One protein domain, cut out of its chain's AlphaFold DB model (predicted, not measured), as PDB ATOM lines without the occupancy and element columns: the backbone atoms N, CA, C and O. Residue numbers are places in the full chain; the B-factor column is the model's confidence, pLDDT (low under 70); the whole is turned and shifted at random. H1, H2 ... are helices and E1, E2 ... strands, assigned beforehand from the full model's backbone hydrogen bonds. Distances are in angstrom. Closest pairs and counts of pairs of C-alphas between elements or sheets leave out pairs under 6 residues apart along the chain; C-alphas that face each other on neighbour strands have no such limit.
ATOM      1  N   ALA A  12     166.114 213.499 278.384       41.59
ATOM      2  CA  ALA A  12     166.309 213.585 279.826       41.59
ATOM      3  C   ALA A  12     167.449 212.687 280.346       41.59
ATOM      4  O   ALA A  12     168.173 213.131 281.230       41.59
ATOM      5  N   GLU A  13     167.688 211.492 279.779       42.53
ATOM      6  CA  GLU A  13     168.776 210.604 280.244       42.53
ATOM      7  C   GLU A  13     170.146 211.241 279.960       42.53
ATOM      8  O   GLU A  13     170.978 211.399 280.848       42.53
ATOM      9  N   ARG A  14     170.327 211.766 278.739       49.16
ATOM     10  CA  ARG A  14     171.561 212.469 278.348       49.16
ATOM     11  C   ARG A  14     171.767 213.793 279.086       49.16
ATOM     12  O   ARG A  14     172.912 214.202 279.270       49.16
ATOM     13  N   ALA A  15     170.691 214.489 279.457       55.28
ATOM     14  CA  ALA A  15     170.772 215.737 280.212       55.28
ATOM     15  C   ALA A  15     171.177 215.481 281.670       55.28
ATOM     16  O   ALA A  15     172.094 216.137 282.162       55.28
ATOM     17  N   ALA A  16     170.564 214.482 282.314       58.62
ATOM     18  CA  ALA A  16     170.915 214.059 283.666       58.62
ATOM     19  C   ALA A  16     172.361 213.541 283.744       58.62
ATOM     20  O   ALA A  16     173.103 213.930 284.644       58.62
ATOM     21  N   ASP A  17     172.812 212.752 282.764       69.44
ATOM     22  CA  ASP A  17     174.201 212.276 282.706       69.44
ATOM     23  C   ASP A  17     175.210 213.417 282.528       69.44
ATOM     24  O   ASP A  17     176.309 213.390 283.098       69.44
ATOM     25  N   ARG A  18     174.851 214.442 281.745       68.31
ATOM     26  CA  ARG A  18     175.687 215.630 281.544       68.31
ATOM     27  C   ARG A  18     175.793 216.446 282.835       68.31
ATOM     28  O   ARG A  18     176.904 216.752 283.253       68.31
ATOM     29  N   ALA A  19     174.666 216.683 283.503       68.19
ATOM     30  CA  ALA A  19     174.584 217.282 284.835       68.19
ATOM     31  C   ALA A  19     175.431 216.515 285.872       68.19
ATOM     32  O   ALA A  19     176.324 217.073 286.513       68.19
ATOM     33  N   ALA A  20     175.251 215.197 285.970       75.06
ATOM     34  CA  ALA A  20     176.031 214.352 286.872       75.06
ATOM     35  C   ALA A  20     177.538 214.399 286.563       75.06
ATOM     36  O   ALA A  20     178.371 214.329 287.468       75.06
ATOM     37  N   SER A  21     177.910 214.530 285.288       78.38
ATOM     38  CA  SER A  21     179.310 214.666 284.876       78.38
ATOM     39  C   SER A  21     179.932 215.986 285.344       78.38
ATOM     40  O   SER A  21     181.108 215.992 285.716       78.38
ATOM     41  N   GLU A  22     179.163 217.079 285.383       80.50
ATOM     42  CA  GLU A  22     179.619 218.374 285.900       80.50
ATOM     43  C   GLU A  22     179.865 218.335 287.411       80.50
ATOM     44  O   GLU A  22     180.947 218.739 287.845       80.50
ATOM     45  N   PHE A  23     178.953 217.751 288.198       82.62
ATOM     46  CA  PHE A  23     179.171 217.549 289.637       82.62
ATOM     47  C   PHE A  23     180.382 216.657 289.921       82.62
ATOM     48  O   PHE A  23     181.217 216.987 290.761       82.62
ATOM     49  N   LYS A  24     180.546 215.562 289.165       86.12
ATOM     50  CA  LYS A  24     181.728 214.694 289.288       86.12
ATOM     51  C   LYS A  24     183.022 215.437 288.969       86.12
ATOM     52  O   LYS A  24     184.038 215.178 289.603       86.12
ATOM     53  N   ARG A  25     183.019 216.326 287.970       84.50
ATOM     54  CA  ARG A  25     184.189 217.154 287.644       84.50
ATOM     55  C   ARG A  25     184.495 218.136 288.771       84.50
ATOM     56  O   ARG A  25     185.652 218.231 289.154       84.50
ATOM     57  N   LYS A  26     183.476 218.801 289.318       86.06
ATOM     58  CA  LYS A  26     183.636 219.736 290.438       86.06
ATOM     59  C   LYS A  26     184.223 219.041 291.665       86.06
ATOM     60  O   LYS A  26     185.252 219.472 292.169       86.06
ATOM     61  N   LEU A  27     183.662 217.891 292.040       87.75
ATOM     62  CA  LEU A  27     184.176 217.089 293.145       87.75
ATOM     63  C   LEU A  27     185.622 216.625 292.907       87.75
ATOM     64  O   LEU A  27     186.434 216.657 293.823       87.75
ATOM     65  N   ARG A  28     185.983 216.235 291.677       87.81
ATOM     66  CA  ARG A  28     187.381 215.895 291.351       87.81
ATOM     67  C   ARG A  28     188.326 217.081 291.518       87.81
ATOM     68  O   ARG A  28     189.419 216.883 292.028       87.81
ATOM     69  N   ASN A  29     187.920 218.274 291.091       87.81
ATOM     70  CA  ASN A  29     188.739 219.477 291.234       87.81
ATOM     71  C   ASN A  29     188.916 219.858 292.712       87.81
ATOM     72  O   ASN A  29     190.022 220.191 293.113       87.81
ATOM     73  N   TRP A  30     187.858 219.728 293.517       88.81
ATOM     74  CA  TRP A  30     187.901 219.926 294.970       88.81
ATOM     75  C   TRP A  30     188.849 218.946 295.675       88.81
ATOM     76  O   TRP A  30     189.661 219.330 296.509       88.81
ATOM     77  N   LEU A  31     188.808 217.667 295.298       90.38
ATOM     78  CA  LEU A  31     189.755 216.680 295.829       90.38
ATOM     79  C   LEU A  31     191.192 216.964 295.359       90.38
ATOM     80  O   LEU A  31     192.144 216.738 296.097       90.38
ATOM     81  N   ALA A  32     191.358 217.476 294.136       88.50
ATOM     82  CA  ALA A  32     192.663 217.840 293.593       88.50
ATOM     83  C   ALA A  32     193.270 219.086 294.261       88.50
ATOM     84  O   ALA A  32     194.493 219.192 294.302       88.50
ATOM     85  N   SER A  33     192.458 219.989 294.825       86.31
ATOM     86  CA  SER A  33     192.947 221.123 295.626       86.31
ATOM     87  C   SER A  33     193.414 220.723 297.031       86.31
ATOM     88  O   SER A  33     193.802 221.589 297.806       86.31
ATOM     89  N   GLY A  34     193.387 219.428 297.372       87.75
ATOM     90  CA  GLY A  34     193.767 218.920 298.692       87.75
ATOM     91  C   GLY A  34     192.647 219.002 299.733       87.75
ATOM     92  O   GLY A  34     192.888 218.716 300.904       87.75
ATOM     93  N   SER A  35     191.431 219.368 299.320       89.62
ATOM     94  CA  SER A  35     190.269 219.458 300.202       89.62
ATOM     95  C   SER A  35     189.562 218.103 300.319       89.62
ATOM     96  O   SER A  35     189.466 217.344 299.355       89.62
ATOM     97  N   ASN A  36     189.026 217.798 301.503       89.12
ATOM     98  CA  ASN A  36     188.317 216.542 301.773       89.12
ATOM     99  C   ASN A  36     186.810 216.656 301.485       89.12
ATOM    100  O   ASN A  36     186.251 217.751 301.458       89.12
ATOM    101  N   ALA A  37     186.158 215.512 301.261       87.69
ATOM    102  CA  ALA A  37     184.712 215.396 301.029       87.69
ATOM    103  C   ALA A  37     184.119 214.173 301.758       87.69
ATOM    104  O   ALA A  37     183.239 213.491 301.233       87.69
ATOM    105  N   GLU A  38     184.661 213.841 302.934       87.19
ATOM    106  CA  GLU A  38     184.267 212.642 303.689       87.19
ATOM    107  C   GLU A  38     182.998 212.864 304.517       87.19
ATOM    108  O   GLU A  38     182.239 211.918 304.732       87.19
ATOM    109  N   THR A  39     182.741 214.102 304.958       89.75
ATOM    110  CA  THR A  39     181.507 214.448 305.675       89.75
ATOM    111  C   THR A  39     180.436 215.006 304.730       89.75
ATOM    112  O   THR A  39     180.769 215.596 303.695       89.75
ATOM    113  N   PRO A  40     179.138 214.862 305.064       85.31
ATOM    114  CA  PRO A  40     178.056 215.466 304.291       85.31
ATOM    115  C   PRO A  40     178.194 216.985 304.150       85.31
ATOM    116  O   PRO A  40     177.903 217.511 303.076       85.31
ATOM    117  N   GLU A  41     178.687 217.692 305.178       86.81
ATOM    118  CA  GLU A  41     178.902 219.140 305.073       86.81
ATOM    119  C   GLU A  41     180.050 219.472 304.120       86.81
ATOM    120  O   GLU A  41     179.917 220.380 303.306       86.81
ATOM    121  N   GLN A  42     181.151 218.715 304.173       88.69
ATOM    122  CA  GLN A  42     182.280 218.893 303.258       88.69
ATOM    123  C   GLN A  42     181.884 218.609 301.808       88.69
ATOM    124  O   GLN A  42     182.298 219.327 300.901       88.69
ATOM    125  N   LEU A  43     181.062 217.580 301.577       88.38
ATOM    126  CA  LEU A  43     180.528 217.291 300.252       88.38
ATOM    127  C   LEU A  43     179.596 218.410 299.778       88.38
ATOM    128  O   LEU A  43     179.686 218.816 298.624       88.38
ATOM    129  N   PHE A  44     178.729 218.925 300.651       88.81
ATOM    130  CA  PHE A  44     177.883 220.069 300.323       88.81
ATOM    131  C   PHE A  44     178.741 221.271 299.913       88.81
ATOM    132  O   PHE A  44     178.579 221.758 298.797       88.81
ATOM    133  N   SER A  45     179.729 221.647 300.732       86.81
ATOM    134  CA  SER A  45     180.724 222.677 300.414       86.81
ATOM    135  C   SER A  45     181.408 222.434 299.068       86.81
ATOM    136  O   SER A  45     181.411 223.318 298.218       86.81
ATOM    137  N   ALA A  46     181.882 221.216 298.797       87.56
ATOM    138  CA  ALA A  46     182.524 220.872 297.527       87.56
ATOM    139  C   ALA A  46     181.607 221.069 296.306       87.56
ATOM    140  O   ALA A  46     182.073 221.362 295.201       87.56
ATOM    141  N   LEU A  47     180.298 220.878 296.473       84.75
ATOM    142  CA  LEU A  47     179.309 221.028 295.406       84.75
ATOM    143  C   LEU A  47     178.820 222.472 295.273       84.75
ATOM    144  O   LEU A  47     178.458 222.881 294.164       84.75
ATOM    145  N   THR A  48     178.856 223.253 296.352       82.44
ATOM    146  CA  THR A  48     178.376 224.633 296.365       82.44
ATOM    147  C   THR A  48     179.476 225.658 296.119       82.44
ATOM    148  O   THR A  48     179.302 226.549 295.304       82.44
ATOM    149  N   GLU A  49     180.656 225.515 296.702       80.25
ATOM    150  CA  GLU A  49     181.708 226.532 296.624       80.25
ATOM    151  C   GLU A  49     182.244 226.732 295.196       80.25
ATOM    152  O   GLU A  49     182.385 225.788 294.412       80.25
ATOM    153  N   GLY A  50     182.505 227.986 294.819       76.50
ATOM    154  CA  GLY A  50     182.925 228.361 293.468       76.50
ATOM    155  C   GLY A  50     181.805 228.254 292.425       76.50
ATOM    156  O   GLY A  50     180.635 228.502 292.701       76.50
ATOM    157  N   ARG A  51     182.152 227.881 291.187       72.75
ATOM    158  CA  ARG A  51     181.187 227.860 290.077       72.75
ATOM    159  C   ARG A  51     180.109 226.798 290.287       72.75
ATOM    160  O   ARG A  51     180.400 225.597 290.336       72.75
ATOM    161  N   PHE A  52     178.854 227.226 290.352       70.75
ATOM    162  CA  PHE A  52     177.706 226.328 290.373       70.75
ATOM    163  C   PHE A  52     177.368 225.836 288.961       70.75
ATOM    164  O   PHE A  52     177.305 226.635 288.023       70.75
ATOM    165  N   PRO A  53     177.141 224.526 288.777       70.25
ATOM    166  CA  PRO A  53     176.570 224.026 287.538       70.25
ATOM    167  C   PRO A  53     175.185 224.635 287.263       70.25
ATOM    168  O   PRO A  53     174.368 224.786 288.174       70.25
ATOM    169  N   LYS A  54     174.910 224.974 286.000       67.12
ATOM    170  CA  LYS A  54     173.657 225.637 285.606       67.12
ATOM    171  C   LYS A  54     172.451 224.722 285.838       67.12
ATOM    172  O   LYS A  54     172.520 223.531 285.543       67.12
ATOM    173  N   ALA A  55     171.338 225.305 286.296       67.19
ATOM    174  CA  ALA A  55     170.060 224.617 286.524       67.19
ATOM    175  C   ALA A  55     170.138 223.428 287.505       67.19
ATOM    176  O   ALA A  55     169.397 222.455 287.365       67.19
ATOM    177  N   MET A  56     171.042 223.494 288.488       68.44
ATOM    178  CA  MET A  56     171.166 222.481 289.536       68.44
ATOM    179  C   MET A  56     171.175 223.107 290.931       68.44
ATOM    180  O   MET A  56     171.708 224.196 291.145       68.44
ATOM    181  N   SER A  57     170.604 222.368 291.880       76.81
ATOM    182  CA  SER A  57     170.497 222.719 293.296       76.81
ATOM    183  C   SER A  57     171.016 221.567 294.155       76.81
ATOM    184  O   SER A  57     170.721 220.404 293.875       76.81
ATOM    185  N   SER A  58     171.781 221.883 295.193       80.81
ATOM    186  CA  SER A  58     172.285 220.930 296.187       80.81
ATOM    187  C   SER A  58     171.657 221.229 297.543       80.81
ATOM    188  O   SER A  58     171.486 222.394 297.903       80.81
ATOM    189  N   TYR A  59     171.338 220.181 298.299       82.56
ATOM    190  CA  TYR A  59     170.713 220.286 299.615       82.56
ATOM    191  C   TYR A  59     171.458 219.401 300.608       82.56
ATOM    192  O   TYR A  59     171.769 218.249 300.304       82.56
ATOM    193  N   LEU A  60     171.738 219.951 301.784       85.62
ATOM    194  CA  LEU A  60     172.176 219.205 302.952       85.62
ATOM    195  C   LEU A  60     170.936 218.934 303.800       85.62
ATOM    196  O   LEU A  60     170.294 219.878 304.263       85.62
ATOM    197  N   CYS A  61     170.594 217.660 303.969       82.25
ATOM    198  CA  CYS A  61     169.404 217.246 304.701       82.25
ATOM    199  C   CYS A  61     169.767 216.284 305.829       82.25
ATOM    200  O   CYS A  61     170.548 215.352 305.617       82.25
ATOM    201  N   THR A  62     169.123 216.450 306.979       82.38
ATOM    202  CA  THR A  62     169.070 215.442 308.037       82.38
ATOM    203  C   THR A  62     167.757 214.681 307.972       82.38
ATOM    204  O   THR A  62     166.698 215.229 307.657       82.38
ATOM    205  N   ILE A  63     167.848 213.372 308.196       77.44
ATOM    206  CA  ILE A  63     166.707 212.460 308.166       77.44
ATOM    207  C   ILE A  63     166.595 211.838 309.553       77.44
ATOM    208  O   ILE A  63     167.481 211.089 309.972       77.44
ATOM    209  N   ASP A  64     165.499 212.135 310.244       74.94
ATOM    210  CA  ASP A  64     165.182 211.535 311.538       74.94
ATOM    211  C   ASP A  64     164.583 210.133 311.313       74.94
ATOM    212  O   ASP A  64     163.396 209.973 311.030       74.94
ATOM    213  N   TYR A  65     165.415 209.088 311.428       64.81
ATOM    214  CA  TYR A  65     164.989 207.683 311.269       64.81
ATOM    215  C   TYR A  65     164.294 207.098 312.516       64.81
ATOM    216  O   TYR A  65     163.909 205.930 312.524       64.81
ATOM    217  N   SER A  66     164.118 207.889 313.577       65.88
ATOM    218  CA  SER A  66     163.572 207.460 314.874       65.88
ATOM    219  C   SER A  66     162.129 206.939 314.810       65.88
ATOM    220  O   SER A  66     161.690 206.242 315.722       65.88
ATOM    221  N   THR A  67     161.397 207.228 313.729       56.62
ATOM    222  CA  THR A  67     159.990 206.832 313.529       56.62
ATOM    223  C   THR A  67     159.773 205.873 312.351       56.62
ATOM    224  O   THR A  67     158.635 205.618 311.942       56.62
ATOM    225  N   VAL A  68     160.847 205.294 311.806       57.06
ATOM    226  CA  VAL A  68     160.770 204.452 310.608       57.06
ATOM    227  C   VAL A  68     160.213 203.079 310.963       57.06
ATOM    228  O   VAL A  68     160.875 202.246 311.577       57.06
ATOM    229  N   LYS A  69     158.989 202.809 310.511       56.94
ATOM    230  CA  LYS A  69     158.515 201.435 310.338       56.94
ATOM    231  C   LYS A  69     158.999 200.961 308.974       56.94
ATOM    232  O   LYS A  69     158.567 201.496 307.955       56.94
ATOM    233  N   LEU A  81     161.226 198.719 284.709       80.06
ATOM    234  CA  LEU A  81     160.225 199.780 284.614       80.06
ATOM    235  C   LEU A  81     160.930 201.139 284.646       80.06
ATOM    236  O   LEU A  81     161.818 201.360 285.465       80.06
ATOM    237  N   TYR A  82     160.533 202.039 283.748       78.50
ATOM    238  CA  TYR A  82     161.221 203.314 283.517       78.50
ATOM    239  C   TYR A  82     160.272 204.525 283.437       78.50
ATOM    240  O   TYR A  82     160.737 205.658 283.481       78.50
ATOM    241  N   ASP A  83     158.952 204.320 283.333       78.62
ATOM    242  CA  ASP A  83     157.940 205.390 283.382       78.62
ATOM    243  C   ASP A  83     156.971 205.109 284.530       78.62
ATOM    244  O   ASP A  83     156.268 204.097 284.515       78.62
ATOM    245  N   PHE A  84     156.953 205.998 285.523       83.88
ATOM    246  CA  PHE A  84     156.077 205.935 286.689       83.88
ATOM    247  C   PHE A  84     155.176 207.166 286.692       83.88
ATOM    248  O   PHE A  84     155.648 208.303 286.662       83.88
ATOM    249  N   ARG A  85     153.863 206.945 286.714       81.75
ATOM    250  CA  ARG A  85     152.853 208.006 286.716       81.75
ATOM    251  C   ARG A  85     151.931 207.832 287.902       81.75
ATOM    252  O   ARG A  85     151.303 206.787 288.041       81.75
ATOM    253  N   PHE A  86     151.848 208.866 288.723       83.31
ATOM    254  CA  PHE A  86     150.999 208.894 289.902       83.31
ATOM    255  C   PHE A  86     149.710 209.639 289.576       83.31
ATOM    256  O   PHE A  86     149.739 210.790 289.147       83.31
ATOM    257  N   ASP A  87     148.584 208.970 289.773       80.94
ATOM    258  CA  ASP A  87     147.263 209.572 289.770       80.94
ATOM    259  C   ASP A  87     146.818 209.760 291.221       80.94
ATOM    260  O   ASP A  87     146.353 208.834 291.893       80.94
ATOM    261  N   MET A  88     147.010 210.986 291.703       74.69
ATOM    262  CA  MET A  88     146.690 211.402 293.067       74.69
ATOM    263  C   MET A  88     145.198 211.285 293.387       74.69
ATOM    264  O   MET A  88     144.852 210.975 294.523       74.69
ATOM    265  N   LYS A  89     144.314 211.466 292.395       79.31
ATOM    266  CA  LYS A  89     142.858 211.421 292.603       79.31
ATOM    267  C   LYS A  89     142.377 210.001 292.855       79.31
ATOM    268  O   LYS A  89     141.543 209.764 293.721       79.31
ATOM    269  N   ASN A  90     142.938 209.054 292.112       79.38
ATOM    270  CA  ASN A  90     142.528 207.656 292.169       79.38
ATOM    271  C   ASN A  90     143.401 206.801 293.098       79.38
ATOM    272  O   ASN A  90     143.136 205.607 293.226       79.38
ATOM    273  N   SER A  91     144.427 207.387 293.731       81.88
ATOM    274  CA  SER A  91     145.442 206.663 294.512       81.88
ATOM    275  C   SER A  91     146.052 205.493 293.725       81.88
ATOM    276  O   SER A  91     146.169 204.371 294.218       81.88
ATOM    277  N   LYS A  92     146.397 205.730 292.456       87.25
ATOM    278  CA  LYS A  92     146.963 204.707 291.569       87.25
ATOM    279  C   LYS A  92     148.299 205.168 291.017       87.25
ATOM    280  O   LYS A  92     148.459 206.317 290.623       87.25
ATOM    281  N   MET A  93     149.247 204.247 290.928       87.12
ATOM    282  CA  MET A  93     150.506 204.435 290.226       87.12
ATOM    283  C   MET A  93     150.545 203.502 289.020       87.12
ATOM    284  O   MET A  93     150.459 202.286 289.163       87.12
ATOM    285  N   THR A  94     150.713 204.056 287.827       86.69
ATOM    286  CA  THR A  94     150.947 203.271 286.612       86.69
ATOM    287  C   THR A  94     152.442 203.203 286.349       86.69
ATOM    288  O   THR A  94     153.087 204.241 286.214       86.69
ATOM    289  N   ALA A  95     152.990 201.992 286.267       85.06
ATOM    290  CA  ALA A  95     154.394 201.754 285.954       85.06
ATOM    291  C   ALA A  95     154.537 201.028 284.608       85.06
ATOM    292  O   ALA A  95     153.856 200.032 284.350       85.06
ATOM    293  N   ARG A  96     155.422 201.521 283.738       82.75
ATOM    294  CA  ARG A  96     155.631 201.011 282.374       82.75
ATOM    295  C   ARG A  96     157.108 200.802 282.077       82.75
ATOM    296  O   ARG A  96     157.974 201.470 282.636       82.75
ATOM    297  N   LYS A  97     157.387 199.900 281.132       78.81
ATOM    298  CA  LYS A  97     158.732 199.728 280.562       78.81
ATOM    299  C   LYS A  97     159.127 200.899 279.660       78.81
ATOM    300  O   LYS A  97     160.293 201.234 279.569       78.81
ATOM    301  N   PHE A  98     158.170 201.526 278.983       69.25
ATOM    302  CA  PHE A  98     158.440 202.636 278.073       69.25
ATOM    303  C   PHE A  98     157.407 203.740 278.273       69.25
ATOM    304  O   PHE A  98     156.238 203.466 278.553       69.25
ATOM    305  N   GLY A  99     157.848 204.990 278.127       72.94
ATOM    306  CA  GLY A  99     157.001 206.161 278.322       72.94
ATOM    307  C   GLY A  99     155.790 206.151 277.394       72.94
ATOM    308  O   GLY A  99     155.958 206.083 276.181       72.94
ATOM    309  N   LYS A 100     154.578 206.245 277.959       67.69
ATOM    310  CA  LYS A 100     153.298 206.332 277.214       67.69
ATOM    311  C   LYS A 100     152.986 205.174 276.244       67.69
ATOM    312  O   LYS A 100     152.043 205.290 275.467       67.69
ATOM    313  N   ILE A 101     153.730 204.067 276.285       68.38
ATOM    314  CA  ILE A 101     153.506 202.908 275.409       68.38
ATOM    315  C   ILE A 101     153.022 201.726 276.250       68.38
ATOM    316  O   ILE A 101     153.709 201.279 277.171       68.38
ATOM    317  N   GLY A 102     151.847 201.205 275.887       75.00
ATOM    318  CA  GLY A 102     151.158 200.132 276.600       75.00
ATOM    319  C   GLY A 102     150.391 200.615 277.834       75.00
ATOM    320  O   GLY A 102     150.601 201.720 278.337       75.00
ATOM    321  N   GLU A 103     149.492 199.770 278.333       76.25
ATOM    322  CA  GLU A 103     148.665 200.088 279.504       76.25
ATOM    323  C   GLU A 103     149.530 200.226 280.769       76.25
ATOM    324  O   GLU A 103     149.429 201.227 281.484       76.25
ATOM    325  N   GLY A 104     150.500 199.322 280.952       83.50
ATOM    326  CA  GLY A 104     151.388 199.278 282.119       83.50
ATOM    327  C   GLY A 104     150.841 198.422 283.257       83.50
ATOM    328  O   GLY A 104     149.731 197.907 283.191       83.50
ATOM    329  N   SER A 105     151.630 198.260 284.317       85.25
ATOM    330  CA  SER A 105     151.153 197.670 285.571       85.25
ATOM    331  C   SER A 105     150.613 198.772 286.475       85.25
ATOM    332  O   SER A 105     151.346 199.715 286.787       85.25
ATOM    333  N   VAL A 106     149.357 198.645 286.900       88.06
ATOM    334  CA  VAL A 106     148.720 199.571 287.840       88.06
ATOM    335  C   VAL A 106     148.906 199.051 289.264       88.06
ATOM    336  O   VAL A 106     148.578 197.905 289.563       88.06
ATOM    337  N   HIS A 107     149.418 199.908 290.138       83.31
ATOM    338  CA  HIS A 107     149.649 199.645 291.555       83.31
ATOM    339  C   HIS A 107     148.805 200.601 292.391       83.31
ATOM    340  O   HIS A 107     148.669 201.774 292.052       83.31
ATOM    341  N   ASP A 108     148.232 200.105 293.480       83.44
ATOM    342  CA  ASP A 108     147.486 200.931 294.429       83.44
ATOM    343  C   ASP A 108     148.473 201.645 295.356       83.44
ATOM    344  O   ASP A 108     149.237 200.985 296.068       83.44
ATOM    345  N   THR A 109     148.476 202.980 295.349       77.50
ATOM    346  CA  THR A 109     149.423 203.748 296.163       77.50
ATOM    347  C   THR A 109     149.138 203.654 297.653       77.50
ATOM    348  O   THR A 109     150.047 203.885 298.442       77.50
ATOM    349  N   LYS A 110     147.933 203.233 298.063       78.44
ATOM    350  CA  LYS A 110     147.590 203.010 299.478       78.44
ATOM    351  C   LYS A 110     148.334 201.823 300.091       78.44
ATOM    352  O   LYS A 110     148.449 201.734 301.307       78.44
ATOM    353  N   LYS A 111     148.822 200.902 299.253       75.38
ATOM    354  CA  LYS A 111     149.633 199.756 299.688       75.38
ATOM    355  C   LYS A 111     151.087 200.135 299.943       75.38
ATOM    356  O   LYS A 111     151.794 199.378 300.603       75.38
ATOM    357  N   PHE A 112     151.539 201.270 299.411       71.88
ATOM    358  CA  PHE A 112     152.872 201.767 299.701       71.88
ATOM    359  C   PHE A 112     152.874 202.363 301.101       71.88
ATOM    360  O   PHE A 112     152.153 203.316 301.390       71.88
ATOM    361  N   MET A 113     153.687 201.787 301.980       66.50
ATOM    362  CA  MET A 113     153.943 202.403 303.274       66.50
ATOM    363  C   MET A 113     154.923 203.548 303.051       66.50
ATOM    364  O   MET A 113     156.050 203.325 302.606       66.50
ATOM    365  N   ALA A 114     154.472 204.775 303.308       60.25
ATOM    366  CA  ALA A 114     155.351 205.931 303.294       60.25
ATOM    367  C   ALA A 114     156.433 205.725 304.358       60.25
ATOM    368  O   ALA A 114     156.121 205.424 305.511       60.25
ATOM    369  N   GLY A 115     157.699 205.882 303.976       59.22
ATOM    370  CA  GLY A 115     158.757 206.034 304.963       59.22
ATOM    371  C   GLY A 115     158.499 207.330 305.721       59.22
ATOM    372  O   GLY A 115     158.731 208.407 305.180       59.22
ATOM    373  N   THR A 116     157.972 207.244 306.942       54.56
ATOM    374  CA  THR A 116     157.879 208.383 307.859       54.56
ATOM    375  C   THR A 116     159.269 208.661 308.405       54.56
ATOM    376  O   THR A 116     159.658 208.137 309.442       54.56
ATOM    377  N   GLY A 117     160.044 209.420 307.640       61.12
ATOM    378  CA  GLY A 117     161.208 210.145 308.127       61.12
ATOM    379  C   GLY A 117     160.925 211.625 307.932       61.12
ATOM    380  O   GLY A 117     160.562 212.042 306.830       61.12
ATOM    381  N   GLU A 118     161.044 212.417 308.993       63.25
ATOM    382  CA  GLU A 118     161.017 213.868 308.849       63.25
ATOM    383  C   GLU A 118     162.358 214.278 308.225       63.25
ATOM    384  O   GLU A 118     163.422 214.050 308.805       63.25
ATOM    385  N   MET A 119     162.315 214.794 306.993       73.44
ATOM    386  CA  MET A 119     163.493 215.329 306.316       73.44
ATOM    387  C   MET A 119     163.571 216.822 306.604       73.44
ATOM    388  O   MET A 119     162.719 217.587 306.151       73.44
ATOM    389  N   LYS A 120     164.613 217.238 307.319       79.69
ATOM    390  CA  LYS A 120     164.906 218.647 307.574       79.69
ATOM    391  C   LYS A 120     166.008 219.086 306.624       79.69
ATOM    392  O   LYS A 120     167.065 218.464 306.556       79.69
ATOM    393  N   ILE A 121     165.738 220.129 305.845       81.94
ATOM    394  CA  ILE A 121     166.743 220.755 304.983       81.94
ATOM    395  C   ILE A 121     167.535 221.718 305.863       81.94
ATOM    396  O   ILE A 121     166.990 222.711 306.335       81.94
ATOM    397  N   GLU A 122     168.807 221.421 306.092       83.38
ATOM    398  CA  GLU A 122     169.689 222.249 306.916       83.38
ATOM    399  C   GLU A 122     170.324 223.369 306.100       83.38
ATOM    400  O   GLU A 122     170.419 224.507 306.557       83.38
ATOM    401  N   LYS A 123     170.772 223.046 304.880       82.25
ATOM    402  CA  LYS A 123     171.385 224.007 303.957       82.25
ATOM    403  C   LYS A 123     170.926 223.744 302.530       82.25
ATOM    404  O   LYS A 123     170.767 222.599 302.111       82.25
ATOM    405  N   SER A 124     170.772 224.811 301.759       81.25
ATOM    406  CA  SER A 124     170.470 224.774 300.327       81.25
ATOM    407  C   SER A 124     171.460 225.645 299.563       81.25
ATOM    408  O   SER A 124     171.828 226.713 300.043       81.25
ATOM    409  N   GLY A 125     171.874 225.213 298.376       72.56
ATOM    410  CA  GLY A 125     172.739 225.992 297.492       72.56
ATOM    411  C   GLY A 125     172.441 225.733 296.016       72.56
ATOM    412  O   GLY A 125     171.984 224.651 295.645       72.56
ATOM    413  N   GLY A 126     172.725 226.719 295.165       71.38
ATOM    414  CA  GLY A 126     172.483 226.675 293.720       71.38
ATOM    415  C   GLY A 126     171.280 227.511 293.281       71.38
ATOM    416  O   GLY A 126     170.743 228.300 294.055       71.38
ATOM    417  N   TYR A 127     170.866 227.342 292.025       62.28
ATOM    418  CA  TYR A 127     169.757 228.100 291.442       62.28
ATOM    419  C   TYR A 127     168.426 227.582 291.992       62.28
ATOM    420  O   TYR A 127     167.875 226.592 291.508       62.28
ATOM    421  N   HIS A 128     167.927 228.231 293.041       49.66
ATOM    422  CA  HIS A 128     166.609 227.959 293.590       49.66
ATOM    423  C   HIS A 128     165.550 228.659 292.733       49.66
ATOM    424  O   HIS A 128     165.401 229.871 292.807       49.66
TER     425      HIS A 128
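AT A GLANCE: This is residues 12 to 69 and 81 to 128 of the 385 residues of the protein "C2H2-type domain-containing protein" of Caenorhabditis remanei (UniProt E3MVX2). The model falls into two small lobes with an open gap between them: a three-stranded sheet, E2, E3 and E4, makes one lobe, and in the other H2 packs on a ribbon of two strands, E1 and E5, while H1 crosses H2 with its later residues. Residues 109 to 117 join the lobes, and residues 12 to 18 of H1 stick out free. The printed part has 106 residues with two named helices and five named strands, in the order H1 H2 E1 E2 E3 E4 E5. The sheet E2 - E3 - E4 and the ribbon E1 - E5 are both antiparallel, and the class is mixed, helices and strands. The whole is loose, with a radius of gyration of the C-alphas of 18.6 A and spans of 51 by 37 by 22 A.

HOW THE PARTS SIT: E2, residues 83 to 87, E3, residues 92 to 96, and E4, residues 105 to 108, form a meander, each strand the antiparallel neighbour of the one before. E2 and E3 are a hairpin, with N 87 and O 92 at 2.8 A. E3 and E4 are a hairpin too, with N 93 and O 107 at 2.8 A. E1, residues 57 to 64, and E5, residues 118 to 126, are antiparallel neighbours at 161 degrees, with N 58 and O 125 at 2.8 A and N 120 and O 62 at 2.9 A. E5 bends by 59 degrees at residue 122. H2, residues 40 to 48, comes closest to E1 at the C-alphas of Phe 44 and Leu 60, 6.3 A apart. H1, residues 12 to 32, touches H2 with residues 23 to 30 alone; the closest C-alphas are those of Leu 27 and Ala 46, 6.0 A. Their lines stand at 72 degrees, only just about perpendicular. H1 and H2 are not on the sheet E2 E3 E4, and E4 and E5 are apart. In H1 and H2 every O i to N i+4 pair is within hydrogen-bond range.

IN THESE COORDINATES: E2 measures 13.1 A from first to last C-alpha, E3 13.2 A and E4 10.1 A. E1 measures 22.0 A and E5 22.9 A, with C-alpha 126 at (172.483, 226.675, 293.720). H1 is 30.0 A long and begins at C-alpha 12, (166.309, 213.585, 279.826). H2 measures 12.1 A.

THE WHOLE: The C-alphas of Gly 34 and Asn 90 are the two farthest apart, 52.9 A. Residues 70 to 80 are not printed, and C-alphas 69 and 81 are 25.8 A apart across this cut, in the link from E1 to E2. Of the links printed whole, E2 to E3 is tight, the others are short and none is long. The mean pLDDT of the printed part is 76.6; 27 residues are under 70, among them residues 12 to 19, 65 to 69 and 113 to 118.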